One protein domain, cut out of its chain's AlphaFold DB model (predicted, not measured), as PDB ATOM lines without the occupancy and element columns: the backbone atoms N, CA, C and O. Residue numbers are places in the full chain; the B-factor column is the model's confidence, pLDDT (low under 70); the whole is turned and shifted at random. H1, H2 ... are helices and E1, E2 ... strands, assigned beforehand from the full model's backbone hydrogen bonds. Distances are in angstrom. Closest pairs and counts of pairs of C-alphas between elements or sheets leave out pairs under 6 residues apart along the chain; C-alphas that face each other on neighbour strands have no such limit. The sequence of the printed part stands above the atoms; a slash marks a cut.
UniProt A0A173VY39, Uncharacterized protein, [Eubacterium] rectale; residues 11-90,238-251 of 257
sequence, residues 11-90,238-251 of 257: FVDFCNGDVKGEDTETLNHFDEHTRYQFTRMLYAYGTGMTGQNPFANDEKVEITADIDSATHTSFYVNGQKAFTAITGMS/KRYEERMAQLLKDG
ATOM      1  N   PHE A  11      18.162  16.930  -7.752       74.44
ATOM      2  CA  PHE A  11      19.134  17.559  -6.859       74.44
ATOM      3  C   PHE A  11      18.798  19.030  -6.572       74.44
ATOM      4  O   PHE A  11      18.950  19.485  -5.441       74.44
ATOM      5  N   VAL A  12      18.290  19.763  -7.567       77.12
ATOM      6  CA  VAL A  12      17.832  21.152  -7.397       77.12
ATOM      7  C   VAL A  12      16.602  21.191  -6.495       77.12
ATOM      8  O   VAL A  12      16.594  21.938  -5.520       77.12
ATOM      9  N   ASP A  13      15.616  20.328  -6.759       81.44
ATOM     10  CA  ASP A  13      14.426  20.191  -5.909       81.44
ATOM     11  C   ASP A  13      14.837  19.821  -4.465       81.44
ATOM     12  O   ASP A  13      14.313  20.362  -3.492       81.44
ATOM     13  N   PHE A  14      15.839  18.951  -4.298       79.75
ATOM     14  CA  PHE A  14      16.380  18.591  -2.985       79.75
ATOM     15  C   PHE A  14      17.064  19.773  -2.292       79.75
ATOM     16  O   PHE A  14      16.840  19.990  -1.102       79.75
ATOM     17  N   CYS A  15      17.858  20.570  -3.011       79.50
ATOM     18  CA  CYS A  15      18.503  21.766  -2.464       79.50
ATOM     19  C   CYS A  15      17.487  22.826  -2.021       79.50
ATOM     20  O   CYS A  15      17.650  23.402  -0.945       79.50
ATOM     21  N   ASN A  16      16.412  23.016  -2.792       78.94
ATOM     22  CA  ASN A  16      15.305  23.918  -2.457       78.94
ATOM     23  C   ASN A  16      14.445  23.411  -1.287       78.94
ATOM     24  O   ASN A  16      13.705  24.183  -0.683       78.94
ATOM     25  N   GLY A  17      14.556  22.123  -0.945       80.88
ATOM     26  CA  GLY A  17      13.719  21.474   0.062       80.88
ATOM     27  C   GLY A  17      12.353  21.026  -0.460       80.88
ATOM     28  O   GLY A  17      11.502  20.657   0.345       80.88
ATOM     29  N   ASP A  18      12.157  21.019  -1.780       84.19
ATOM     30  CA  ASP A  18      10.934  20.558  -2.446       84.19
ATOM     31  C   ASP A  18      10.779  19.028  -2.375       84.19
ATOM     32  O   ASP A  18       9.664  18.507  -2.418       84.19
ATOM     33  N   VAL A  19      11.895  18.302  -2.244       82.62
ATOM     34  CA  VAL A  19      11.931  16.851  -2.002       82.62
ATOM     35  C   VAL A  19      12.903  16.513  -0.875       82.62
ATOM     36  O   VAL A  19      13.899  17.212  -0.659       82.62
ATOM     37  N   LYS A  20      12.650  15.415  -0.159       79.50
ATOM     38  CA  LYS A  20      13.644  14.826   0.742       79.50
ATOM     39  C   LYS A  20      14.475  13.790  -0.003       79.50
ATOM     40  O   LYS A  20      14.005  13.172  -0.950       79.50
ATOM     41  N   GLY A  21      15.698  13.565   0.467       74.38
ATOM     42  CA  GLY A  21      16.595  12.570  -0.120       74.38
ATOM     43  C   GLY A  21      16.012  11.155  -0.091       74.38
ATOM     44  O   GLY A  21      16.051  10.453  -1.101       74.38
ATOM     45  N   GLU A  22      15.381  10.793   1.035       74.81
ATOM     46  CA  GLU A  22      14.712   9.502   1.267       74.81
ATOM     47  C   GLU A  22      13.575   9.195   0.279       74.81
ATOM     48  O   GLU A  22      13.260   8.028   0.057       74.81
ATOM     49  N   ASP A  23      13.006  10.225  -0.351       74.69
ATOM     50  CA  ASP A  23      11.896  10.101  -1.299       74.69
ATOM     51  C   ASP A  23      12.382   9.868  -2.743       74.69
ATOM     52  O   ASP A  23      11.590   9.883  -3.690       74.69
ATOM     53  N   THR A  24      13.691   9.680  -2.953       71.12
ATOM     54  CA  THR A  24      14.271   9.523  -4.289       71.12
ATOM     55  C   THR A  24      15.207   8.321  -4.387       71.12
ATOM     56  O   THR A  24      16.013   8.061  -3.504       71.12
ATOM     57  N   GLU A  25      15.154   7.628  -5.524       71.31
ATOM     58  CA  GLU A  25      16.068   6.521  -5.852       71.31
ATOM     59  C   GLU A  25      17.374   6.988  -6.521       71.31
ATOM     60  O   GLU A  25      18.210   6.173  -6.895       71.31
ATOM     61  N   THR A  26      17.521   8.296  -6.751       74.38
ATOM     62  CA  THR A  26      18.617   8.869  -7.553       74.38
ATOM     63  C   THR A  26      19.570   9.740  -6.748       74.38
ATOM     64  O   THR A  26      20.660  10.009  -7.237       74.38
ATOM     65  N   LEU A  27      19.146  10.226  -5.577       77.31
ATOM     66  CA  LEU A  27      19.998  11.004  -4.681       77.31
ATOM     67  C   LEU A  27      20.690  10.075  -3.687       77.31
ATOM     68  O   LEU A  27      20.174   9.007  -3.369       77.31
ATOM     69  N   ASN A  28      21.834  10.504  -3.172       77.38
ATOM     70  CA  ASN A  28      22.703   9.708  -2.323       77.38
ATOM     71  C   ASN A  28      23.360  10.538  -1.204       77.38
ATOM     72  O   ASN A  28      23.210  11.755  -1.116       77.38
ATOM     73  N   HIS A  29      24.139   9.887  -0.344       75.56
ATOM     74  CA  HIS A  29      24.821  10.576   0.754       75.56
ATOM     75  C   HIS A  29      25.908  11.581   0.310       75.56
ATOM     76  O   HIS A  29      26.220  12.504   1.062       75.56
ATOM     77  N   PHE A  30      26.459  11.466  -0.903       77.94
ATOM     78  CA  PHE A  30      27.298  12.512  -1.501       77.94
ATOM     79  C   PHE A  30      26.466  13.727  -1.944       77.94
ATOM     80  O   PHE A  30      26.920  14.860  -1.780       77.94
ATOM     81  N   ASP A  31      25.234  13.536  -2.425       79.81
ATOM     82  CA  ASP A  31      24.313  14.643  -2.724       79.81
ATOM     83  C   ASP A  31      23.907  15.386  -1.443       79.81
ATOM     84  O   ASP A  31      23.886  16.616  -1.402       79.81
ATOM     85  N   GLU A  32      23.644  14.648  -0.361       79.44
ATOM     86  CA  GLU A  32      23.414  15.221   0.970       79.44
ATOM     87  C   GLU A  32      24.604  16.067   1.439       79.44
ATOM     88  O   GLU A  32      24.433  17.210   1.875       79.44
ATOM     89  N   HIS A  33      25.816  15.530   1.290       80.12
ATOM     90  CA  HIS A  33      27.050  16.233   1.619       80.12
ATOM     91  C   HIS A  33      27.224  17.514   0.791       80.12
ATOM     92  O   HIS A  33      27.515  18.582   1.337       80.12
ATOM     93  N   THR A  34      26.984  17.433  -0.518       80.50
ATOM     94  CA  THR A  34      27.101  18.569  -1.441       80.50
ATOM     95  C   THR A  34      26.072  19.648  -1.107       80.50
ATOM     96  O   THR A  34      26.415  20.829  -1.041       80.50
ATOM     97  N   ARG A  35      24.825  19.267  -0.793       83.31
ATOM     98  CA  ARG A  35      23.789  20.201  -0.322       83.31
ATOM     99  C   ARG A  35      24.193  20.890   0.980       83.31
ATOM    100  O   ARG A  35      23.961  22.092   1.132       83.31
ATOM    101  N   TYR A  36      24.786  20.159   1.924       84.19
ATOM    102  CA  TYR A  36      25.290  20.750   3.163       84.19
ATOM    103  C   TYR A  36      26.365  21.811   2.876       84.19
ATOM    104  O   TYR A  36      26.253  22.939   3.360       84.19
ATOM    105  N   GLN A  37      27.359  21.498   2.041       85.56
ATOM    106  CA  GLN A  37      28.408  22.450   1.654       85.56
ATOM    107  C   GLN A  37      27.846  23.671   0.915       85.56
ATOM    108  O   GLN A  37      28.200  24.805   1.243       85.56
ATOM    109  N   PHE A  38      26.916  23.455  -0.015       85.19
ATOM    110  CA  PHE A  38      26.198  24.519  -0.712       85.19
ATOM    111  C   PHE A  38      25.475  25.454   0.271       85.19
ATOM    112  O   PHE A  38      25.622  26.674   0.212       85.19
ATOM    113  N   THR A  39      24.764  24.891   1.250       85.44
ATOM    114  CA  THR A  39      24.061  25.663   2.290       85.44
ATOM    115  C   THR A  39      25.038  26.484   3.137       85.44
ATOM    116  O   THR A  39      24.760  27.634   3.478       85.44
ATOM    117  N   ARG A  40      26.213  25.929   3.458       85.50
ATOM    118  CA  ARG A  40      27.273  26.638   4.197       85.50
ATOM    119  C   ARG A  40      27.876  27.782   3.387       85.50
ATOM    120  O   ARG A  40      28.133  28.837   3.965       85.50
ATOM    121  N   MET A  41      28.062  27.597   2.082       87.31
ATOM    122  CA  MET A  41      28.490  28.660   1.174       87.31
ATOM    123  C   MET A  41      27.475  29.811   1.175       87.31
ATOM    124  O   MET A  41      27.851  30.956   1.425       87.31
ATOM    125  N   LEU A  42      26.184  29.515   0.968       85.81
ATOM    126  CA  LEU A  42      25.123  30.530   1.006       85.81
ATOM    127  C   LEU A  42      25.084  31.266   2.350       85.81
ATOM    128  O   LEU A  42      24.957  32.488   2.378       85.81
ATOM    129  N   TYR A  43      25.247  30.541   3.459       86.81
ATOM    130  CA  TYR A  43      25.333  31.139   4.787       86.81
ATOM    131  C   TYR A  43      26.522  32.104   4.915       86.81
ATOM    132  O   TYR A  43      26.333  33.232   5.359       86.81
ATOM    133  N   ALA A  44      27.729  31.701   4.503       86.12
ATOM    134  CA  ALA A  44      28.932  32.532   4.612       86.12
ATOM    135  C   ALA A  44      28.829  33.842   3.809       86.12
ATOM    136  O   ALA A  44      29.240  34.899   4.291       86.12
ATOM    137  N   TYR A  45      28.243  33.784   2.610       87.06
ATOM    138  CA  TYR A  45      27.984  34.974   1.801       87.06
ATOM    139  C   TYR A  45      26.837  35.824   2.353       87.06
ATOM    140  O   TYR A  45      26.938  37.051   2.375       87.06
ATOM    141  N   GLY A  46      25.768  35.191   2.842       84.12
ATOM    142  CA  GLY A  46      24.602  35.874   3.402       84.12
ATOM    143  C   GLY A  46      24.892  36.636   4.697       84.12
ATOM    144  O   GLY A  46      24.259  37.655   4.960       84.12
ATOM    145  N   THR A  47      25.869  36.190   5.492       86.12
ATOM    146  CA  THR A  47      26.308  36.893   6.711       86.12
ATOM    147  C   THR A  47      27.328  38.001   6.449       86.12
ATOM    148  O   THR A  47      27.658  38.750   7.367       86.12
ATOM    149  N   GLY A  48      27.849  38.117   5.222       81.94
ATOM    150  CA  GLY A  48      28.881  39.092   4.864       81.94
ATOM    151  C   GLY A  48      30.283  38.764   5.392       81.94
ATOM    152  O   GLY A  48      31.184  39.589   5.247       81.94
ATOM    153  N   MET A  49      30.505  37.572   5.964       81.50
ATOM    154  CA  MET A  49      31.810  37.156   6.511       81.50
ATOM    155  C   MET A  49      32.933  37.156   5.466       81.50
ATOM    156  O   MET A  49      34.103  37.304   5.807       81.50
ATOM    157  N   THR A  50      32.580  36.991   4.196       80.38
ATOM    158  CA  THR A  50      33.505  36.966   3.058       80.38
ATOM    159  C   THR A  50      33.879  38.362   2.551       80.38
ATOM    160  O   THR A  50      34.768  38.477   1.712       80.38
ATOM    161  N   GLY A  51      33.185  39.425   2.981       80.69
ATOM    162  CA  GLY A  51      33.372  40.796   2.479       80.69
ATOM    163  C   GLY A  51      32.981  41.016   1.006       80.69
ATOM    164  O   GLY A  51      32.994  42.145   0.525       80.69
ATOM    165  N   GLN A  52      32.610  39.954   0.292       80.75
ATOM    166  CA  GLN A  52      32.160  39.950  -1.097       80.75
ATOM    167  C   GLN A  52      30.954  39.029  -1.210       80.75
ATOM    168  O   GLN A  52      30.982  37.944  -0.639       80.75
ATOM    169  N   ASN A  53      29.923  39.426  -1.952       83.38
ATOM    170  CA  ASN A  53      28.763  38.581  -2.217       83.38
ATOM    171  C   ASN A  53      28.600  38.406  -3.738       83.38
ATOM    172  O   ASN A  53      28.134  39.341  -4.394       83.38
ATOM    173  N   PRO A  54      28.962  37.237  -4.305       81.19
ATOM    174  CA  PRO A  54      28.877  36.984  -5.743       81.19
ATOM    175  C   PRO A  54      27.428  36.915  -6.251       81.19
ATOM    176  O   PRO A  54      27.216  36.859  -7.453       81.19
ATOM    177  N   PHE A  55      26.436  36.948  -5.357       82.75
ATOM    178  CA  PHE A  55      25.011  36.917  -5.687       82.75
ATOM    179  C   PHE A  55      24.349  38.303  -5.681       82.75
ATOM    180  O   PHE A  55      23.187  38.423  -6.050       82.75
ATOM    181  N   ALA A  56      25.035  39.356  -5.219       77.31
ATOM    182  CA  ALA A  56      24.385  40.618  -4.838       77.31
ATOM    183  C   ALA A  56      23.715  41.390  -5.990       77.31
ATOM    184  O   ALA A  56      22.820  42.191  -5.731       77.31
ATOM    185  N   ASN A  57      24.150  41.174  -7.234       78.44
ATOM    186  CA  ASN A  57      23.724  41.973  -8.388       78.44
ATOM    187  C   ASN A  57      22.854  41.204  -9.391       78.44
ATOM    188  O   ASN A  57      22.381  41.805 -10.354       78.44
ATOM    189  N   ASP A  58      22.634  39.908  -9.170       76.81
ATOM    190  CA  ASP A  58      21.988  39.031 -10.139       76.81
ATOM    191  C   ASP A  58      20.660  38.498  -9.590       76.81
ATOM    192  O   ASP A  58      20.600  37.905  -8.515       76.81
ATOM    193  N   GLU A  59      19.579  38.663 -10.356       75.25
ATOM    194  CA  GLU A  59      18.268  38.075 -10.030       75.25
ATOM    195  C   GLU A  59      18.293  36.540 -10.148       75.25
ATOM    196  O   GLU A  59      17.531  35.832  -9.486       75.25
ATOM    197  N   LYS A  60      19.179  36.015 -11.003       80.38
ATOM    198  CA  LYS A  60      19.410  34.586 -11.221       80.38
ATOM    199  C   LYS A  60      20.894  34.342 -11.423       80.38
ATOM    200  O   LYS A  60      21.523  35.030 -12.218       80.38
ATOM    201  N   VAL A  61      21.406  33.311 -10.767       81.38
ATOM    202  CA  VAL A  61      22.790  32.865 -10.911       81.38
ATOM    203  C   VAL A  61      22.829  31.400 -11.316       81.38
ATOM    204  O   VAL A  61      21.984  30.605 -10.898       81.38
ATOM    205  N   GLU A  62      23.823  31.042 -12.119       84.12
ATOM    206  CA  GLU A  62      24.210  29.650 -12.313       84.12
ATOM    207  C   GLU A  62      25.232  29.274 -11.244       84.12
ATOM    208  O   GLU A  62      26.204  30.002 -11.031       84.12
ATOM    209  N   ILE A  63      25.015  28.139 -10.578       83.31
ATOM    210  CA  ILE A  63      25.961  27.599  -9.607       83.31
ATOM    211  C   ILE A  63      26.393  26.213 -10.068       83.31
ATOM    212  O   ILE A  63      25.564  25.316 -10.218       83.31
ATOM    213  N   THR A  64      27.696  26.047 -10.265       86.56
ATOM    214  CA  THR A  64      28.325  24.763 -10.594       86.56
ATOM    215  C   THR A  64      29.130  24.293  -9.391       86.56
ATOM    216  O   THR A  64      29.803  25.101  -8.751       86.56
ATOM    217  N   ALA A  65      29.053  23.005  -9.068       85.50
ATOM    218  CA  ALA A  65      29.857  22.384  -8.025       85.50
ATOM    219  C   ALA A  65      30.738  21.300  -8.649       85.50
ATOM    220  O   ALA A  65      30.219  20.323  -9.188       85.50
ATOM    221  N   ASP A  66      32.050  21.472  -8.536       87.81
ATOM    222  CA  ASP A  66      33.046  20.473  -8.900       87.81
ATOM    223  C   ASP A  66      33.517  19.780  -7.621       87.81
ATOM    224  O   ASP A  66      34.085  20.411  -6.725       87.81
ATOM    225  N   ILE A  67      33.238  18.482  -7.509       83.56
ATOM    226  CA  ILE A  67      33.670  17.664  -6.374       83.56
ATOM    227  C   ILE A  67      35.074  17.149  -6.686       83.56
ATOM    228  O   ILE A  67      35.245  16.182  -7.427       83.56
ATOM    229  N   ASP A  68      36.075  17.814  -6.118       82.75
ATOM    230  CA  ASP A  68      37.488  17.501  -6.326       82.75
ATOM    231  C   ASP A  68      37.897  16.246  -5.529       82.75
ATOM    232  O   ASP A  68      38.703  15.429  -5.976       82.75
ATOM    233  N   SER A  69      37.337  16.080  -4.326       83.00
ATOM    234  CA  SER A  69      37.530  14.904  -3.467       83.00
ATOM    235  C   SER A  69      36.400  14.778  -2.440       83.00
ATOM    236  O   SER A  69      35.566  15.669  -2.315       83.00
ATOM    237  N   ALA A  70      36.419  13.730  -1.608       80.00
ATOM    238  CA  ALA A  70      35.485  13.576  -0.485       80.00
ATOM    239  C   ALA A  70      35.514  14.728   0.543       80.00
ATOM    240  O   ALA A  70      34.666  14.796   1.431       80.00
ATOM    241  N   THR A  71      36.504  15.616   0.453       84.38
ATOM    242  CA  THR A  71      36.688  16.737   1.378       84.38
ATOM    243  C   THR A  71      36.705  18.099   0.707       84.38
ATOM    244  O   THR A  71      36.575  19.092   1.414       84.38
ATOM    245  N   HIS A  72      36.851  18.162  -0.616       87.44
ATOM    246  CA  HIS A  72      37.005  19.408  -1.356       87.44
ATOM    247  C   HIS A  72      35.941  19.509  -2.433       87.44
ATOM    248  O   HIS A  72      35.881  18.665  -3.328       87.44
ATOM    249  N   THR A  73      35.154  20.576  -2.358       87.75
ATOM    250  CA  THR A  73      34.185  20.921  -3.397       87.75
ATOM    251  C   THR A  73      34.371  22.374  -3.783       87.75
ATOM    252  O   THR A  73      34.255  23.276  -2.949       87.75
ATOM    253  N   SER A  74      34.659  22.606  -5.055       90.62
ATOM    254  CA  SER A  74      34.803  23.930  -5.636       90.62
ATOM    255  C   SER A  74      33.463  24.385  -6.213       90.62
ATOM    256  O   SER A  74      32.884  23.730  -7.071       90.62
ATOM    257  N   PHE A  75      32.963  25.524  -5.743       88.31
ATOM    258  CA  PHE A  75      31.741  26.152  -6.227       88.31
ATOM    259  C   PHE A  75      32.069  27.337  -7.128       88.31
ATOM    260  O   PHE A  75      32.884  28.204  -6.787       88.31
ATOM    261  N   TYR A  76      31.374  27.396  -8.256       89.31
ATOM    262  CA  TYR A  76      31.467  28.452  -9.248       89.31
ATOM    263  C   TYR A  76      30.131  29.167  -9.344       89.31
ATOM    264  O   TYR A  76      29.086  28.521  -9.338       89.31
ATOM    265  N   VAL A  77      30.168  30.490  -9.453       86.88
ATOM    266  CA  VAL A  77      28.999  31.337  -9.687       86.88
ATOM    267  C   VAL A  77      29.190  32.006 -11.040       86.88
ATOM    268  O   VAL A  77      30.204  32.668 -11.260       86.88
ATOM    269  N   ASN A  78      28.255  31.789 -11.967       88.19
ATOM    270  CA  ASN A  78      28.324  32.283 -13.348       88.19
ATOM    271  C   ASN A  78      29.670  31.949 -14.037       88.19
ATOM    272  O   ASN A  78      30.282  32.787 -14.701       88.19
ATOM    273  N   GLY A  79      30.165  30.724 -13.824       87.12
ATOM    274  CA  GLY A  79      31.425  30.226 -14.389       87.12
ATOM    275  C   GLY A  79      32.706  30.716 -13.697       87.12
ATOM    276  O   GLY A  79      33.797  30.303 -14.087       87.12
ATOM    277  N   GLN A  80      32.616  31.560 -12.666       88.06
ATOM    278  CA  GLN A  80      33.773  32.028 -11.896       88.06
ATOM    279  C   GLN A  80      33.872  31.308 -10.555       88.06
ATOM    280  O   GLN A  80      32.880  31.205  -9.835       88.06
ATOM    281  N   LYS A  81      35.069  30.830 -10.191       89.62
ATOM    282  CA  LYS A  81      35.283  30.148  -8.909       89.62
ATOM    283  C   LYS A  81      35.009  31.124  -7.770       89.62
ATOM    284  O   LYS A  81      35.709  32.122  -7.632       89.62
ATOM    285  N   ALA A  82      33.998  30.822  -6.968       86.50
ATOM    286  CA  ALA A  82      33.564  31.670  -5.870       86.50
ATOM    287  C   ALA A  82      34.085  31.143  -4.530       86.50
ATOM    288  O   ALA A  82      34.598  31.906  -3.714       86.50
ATOM    289  N   PHE A  83      33.984  29.830  -4.310       86.94
ATOM    290  CA  PHE A  83      34.182  29.234  -2.995       86.94
ATOM    291  C   PHE A  83      34.783  27.832  -3.109       86.94
ATOM    292  O   PHE A  83      34.431  27.082  -4.012       86.94
ATOM    293  N   THR A  84      35.651  27.445  -2.177       89.31
ATOM    294  CA  THR A  84      36.037  26.039  -1.990       89.31
ATOM    295  C   THR A  84      35.612  25.613  -0.597       89.31
ATOM    296  O   THR A  84      36.068  26.165   0.403       89.31
ATOM    297  N   ALA A  85      34.706  24.642  -0.536       87.31
ATOM    298  CA  ALA A  85      34.303  24.008   0.703       87.31
ATOM    299  C   ALA A  85      35.319  22.924   1.061       87.31
ATOM    300  O   ALA A  85      35.499  21.975   0.300       87.31
ATOM    301  N   ILE A  86      35.936  23.066   2.233       86.44
ATOM    302  CA  ILE A  86      36.826  22.068   2.824       86.44
ATOM    303  C   ILE A  86      36.078  21.436   3.996       86.44
ATOM    304  O   ILE A  86      35.802  22.098   5.002       86.44
ATOM    305  N   THR A  87      35.680  20.173   3.862       79.69
ATOM    306  CA  THR A  87      34.880  19.498   4.887       79.69
ATOM    307  C   THR A  87      35.764  18.876   5.961       79.69
ATOM    308  O   THR A  87      36.644  18.063   5.682       79.69
ATOM    309  N   GLY A  88      35.476  19.207   7.221       78.88
ATOM    310  CA  GLY A  88      36.018  18.484   8.367       78.88
ATOM    311  C   GLY A  88      35.476  17.055   8.434       78.88
ATOM    312  O   GLY A  88      34.298  16.815   8.173       78.88
ATOM    313  N   MET A  89      36.336  16.109   8.802       86.31
ATOM    314  CA  MET A  89      35.955  14.708   8.975       86.31
ATOM    315  C   MET A  89      35.544  14.402  10.415       86.31
ATOM    316  O   MET A  89      35.978  15.056  11.365       86.31
ATOM    317  N   SER A  90      34.736  13.355  10.580       86.62
ATOM    318  CA  SER A  90      34.452  12.783  11.896       86.62
ATOM    319  C   SER A  90      35.609  11.896  12.352       86.62
ATOM    320  O   SER A  90      35.926  10.875  11.726       86.62
ATOM    321  N   LYS A 238      39.535   8.260   4.413       92.62
ATOM    322  CA  LYS A 238      39.411   6.890   3.903       92.62
ATOM    323  C   LYS A 238      38.236   6.144   4.540       92.62
ATOM    324  O   LYS A 238      37.453   5.504   3.847       92.62
ATOM    325  N   ARG A 239      38.077   6.259   5.862       92.88
ATOM    326  CA  ARG A 239      36.956   5.651   6.593       92.88
ATOM    327  C   ARG A 239      35.602   6.204   6.138       92.88
ATOM    328  O   ARG A 239      34.632   5.452   6.062       92.88
ATOM    329  N   TYR A 240      35.521   7.505   5.863       88.31
ATOM    330  CA  TYR A 240      34.315   8.124   5.317       88.31
ATOM    331  C   TYR A 240      33.996   7.581   3.918       88.31
ATOM    332  O   TYR A 240      32.883   7.105   3.698       88.31
ATOM    333  N   GLU A 241      34.974   7.566   3.013       87.81
ATOM    334  CA  GLU A 241      34.817   7.058   1.644       87.81
ATOM    335  C   GLU A 241      34.383   5.586   1.617       87.81
ATOM    336  O   GLU A 241      33.438   5.232   0.912       87.81
ATOM    337  N   GLU A 242      35.007   4.736   2.437       90.44
ATOM    338  CA  GLU A 242      34.638   3.321   2.575       90.44
ATOM    339  C   GLU A 242      33.191   3.154   3.057       90.44
ATOM    340  O   GLU A 242      32.444   2.338   2.512       90.44
ATOM    341  N   ARG A 243      32.760   3.961   4.039       85.88
ATOM    342  CA  ARG A 243      31.376   3.942   4.535       85.88
ATOM    343  C   ARG A 243      30.388   4.370   3.453       85.88
ATOM    344  O   ARG A 243      29.363   3.714   3.286       85.88
ATOM    345  N   MET A 244      30.681   5.446   2.724       82.25
ATOM    346  CA  MET A 244      29.807   5.924   1.649       82.25
ATOM    347  C   MET A 244      29.702   4.893   0.520       82.25
ATOM    348  O   MET A 244      28.604   4.585   0.064       82.25
ATOM    349  N   ALA A 245      30.825   4.288   0.126       84.44
ATOM    350  CA  ALA A 245      30.845   3.231  -0.880       84.44
ATOM    351  C   ALA A 245      30.031   1.998  -0.454       84.44
ATOM    352  O   ALA A 245      29.377   1.376  -1.293       84.44
ATOM    353  N   GLN A 246      30.045   1.640   0.834       84.88
ATOM    354  CA  GLN A 246      29.235   0.540   1.359       84.88
ATOM    355  C   GLN A 246      27.733   0.859   1.309       84.88
ATOM    356  O   GLN A 246      26.955   0.042   0.823       84.88
ATOM    357  N   LEU A 247      27.330   2.060   1.735       79.31
ATOM    358  CA  LEU A 247      25.929   2.497   1.698       79.31
ATOM    359  C   LEU A 247      25.355   2.491   0.274       79.31
ATOM    360  O   LEU A 247      24.238   2.018   0.062       79.31
ATOM    361  N   LEU A 248      26.155   2.923  -0.708       78.69
ATOM    362  CA  LEU A 248      25.799   2.847  -2.126       78.69
ATOM    363  C   LEU A 248      25.582   1.403  -2.603       78.69
ATOM    364  O   LEU A 248      24.610   1.129  -3.306       78.69
ATOM    365  N   LYS A 249      26.465   0.469  -2.221       82.25
ATOM    366  CA  LYS A 249      26.342  -0.953  -2.599       82.25
ATOM    367  C   LYS A 249      25.099  -1.609  -2.011       82.25
ATOM    368  O   LYS A 249      24.462  -2.409  -2.690       82.25
ATOM    369  N   ASP A 250      24.752  -1.257  -0.778       76.94
ATOM    370  CA  ASP A 250      23.622  -1.848  -0.057       76.94
ATOM    371  C   ASP A 250      22.269  -1.229  -0.455       76.94
ATOM    372  O   ASP A 250      21.230  -1.610   0.084       76.94
ATOM    373  N   GLY A 251      22.260  -0.260  -1.380       69.00
ATOM    374  CA  GLY A 251      21.057   0.481  -1.771       69.00
ATOM    375  C   GLY A 251      20.505   1.372  -0.653       69.00
ATOM    376  O   GLY A 251      19.354   1.805  -0.714       69.00
TER     377      GLY A 251
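AT A GLANCE: This is residues 11 to 90 and 238 to 251 of the 257 residues of an uncharacterized protein of [Eubacterium] rectale (UniProt A0A173VY39). Helix H2 crosses one face of the sheet E1 E2 E3; H1 sits near H2, H3 off its end. The 94 printed residues, mixed in class, hold in order H1 H2 E1 E2 E3 H3; the sheet is a meander, each strand antiparallel to the last. It is only just compact, close to loose: radius of gyration of the C-alphas 14.6 A, spans 45 by 29 by 22 A.

IN THESE COORDINATES: Find H1, residues 11 to 16, from C-alpha 11 at (19.134, 17.559, -6.859); then H2, 29 to 46, 25.4 A long, E1, 63 to 67, E2, 72 to 77, E3, 80 to 86. H3, 238 to 249, ends at (26.342, -0.953, -2.599).

HOW THE PARTS SIT: H2 is on the sheet, two layers, its height over the sheet 9.3 A. Across hairpins E1-E2 and E2-E3, N 66 and O 74, N 75 and O 83 are within hydrogen-bond range, 2.8 A each, as is every O i to N i+4 pair of H1, H2 and H3.

THE WHOLE: Residues 91 to 237 are not printed, C-alphas 90 and 238 being 11.1 A apart; residue 251 is under pLDDT 70.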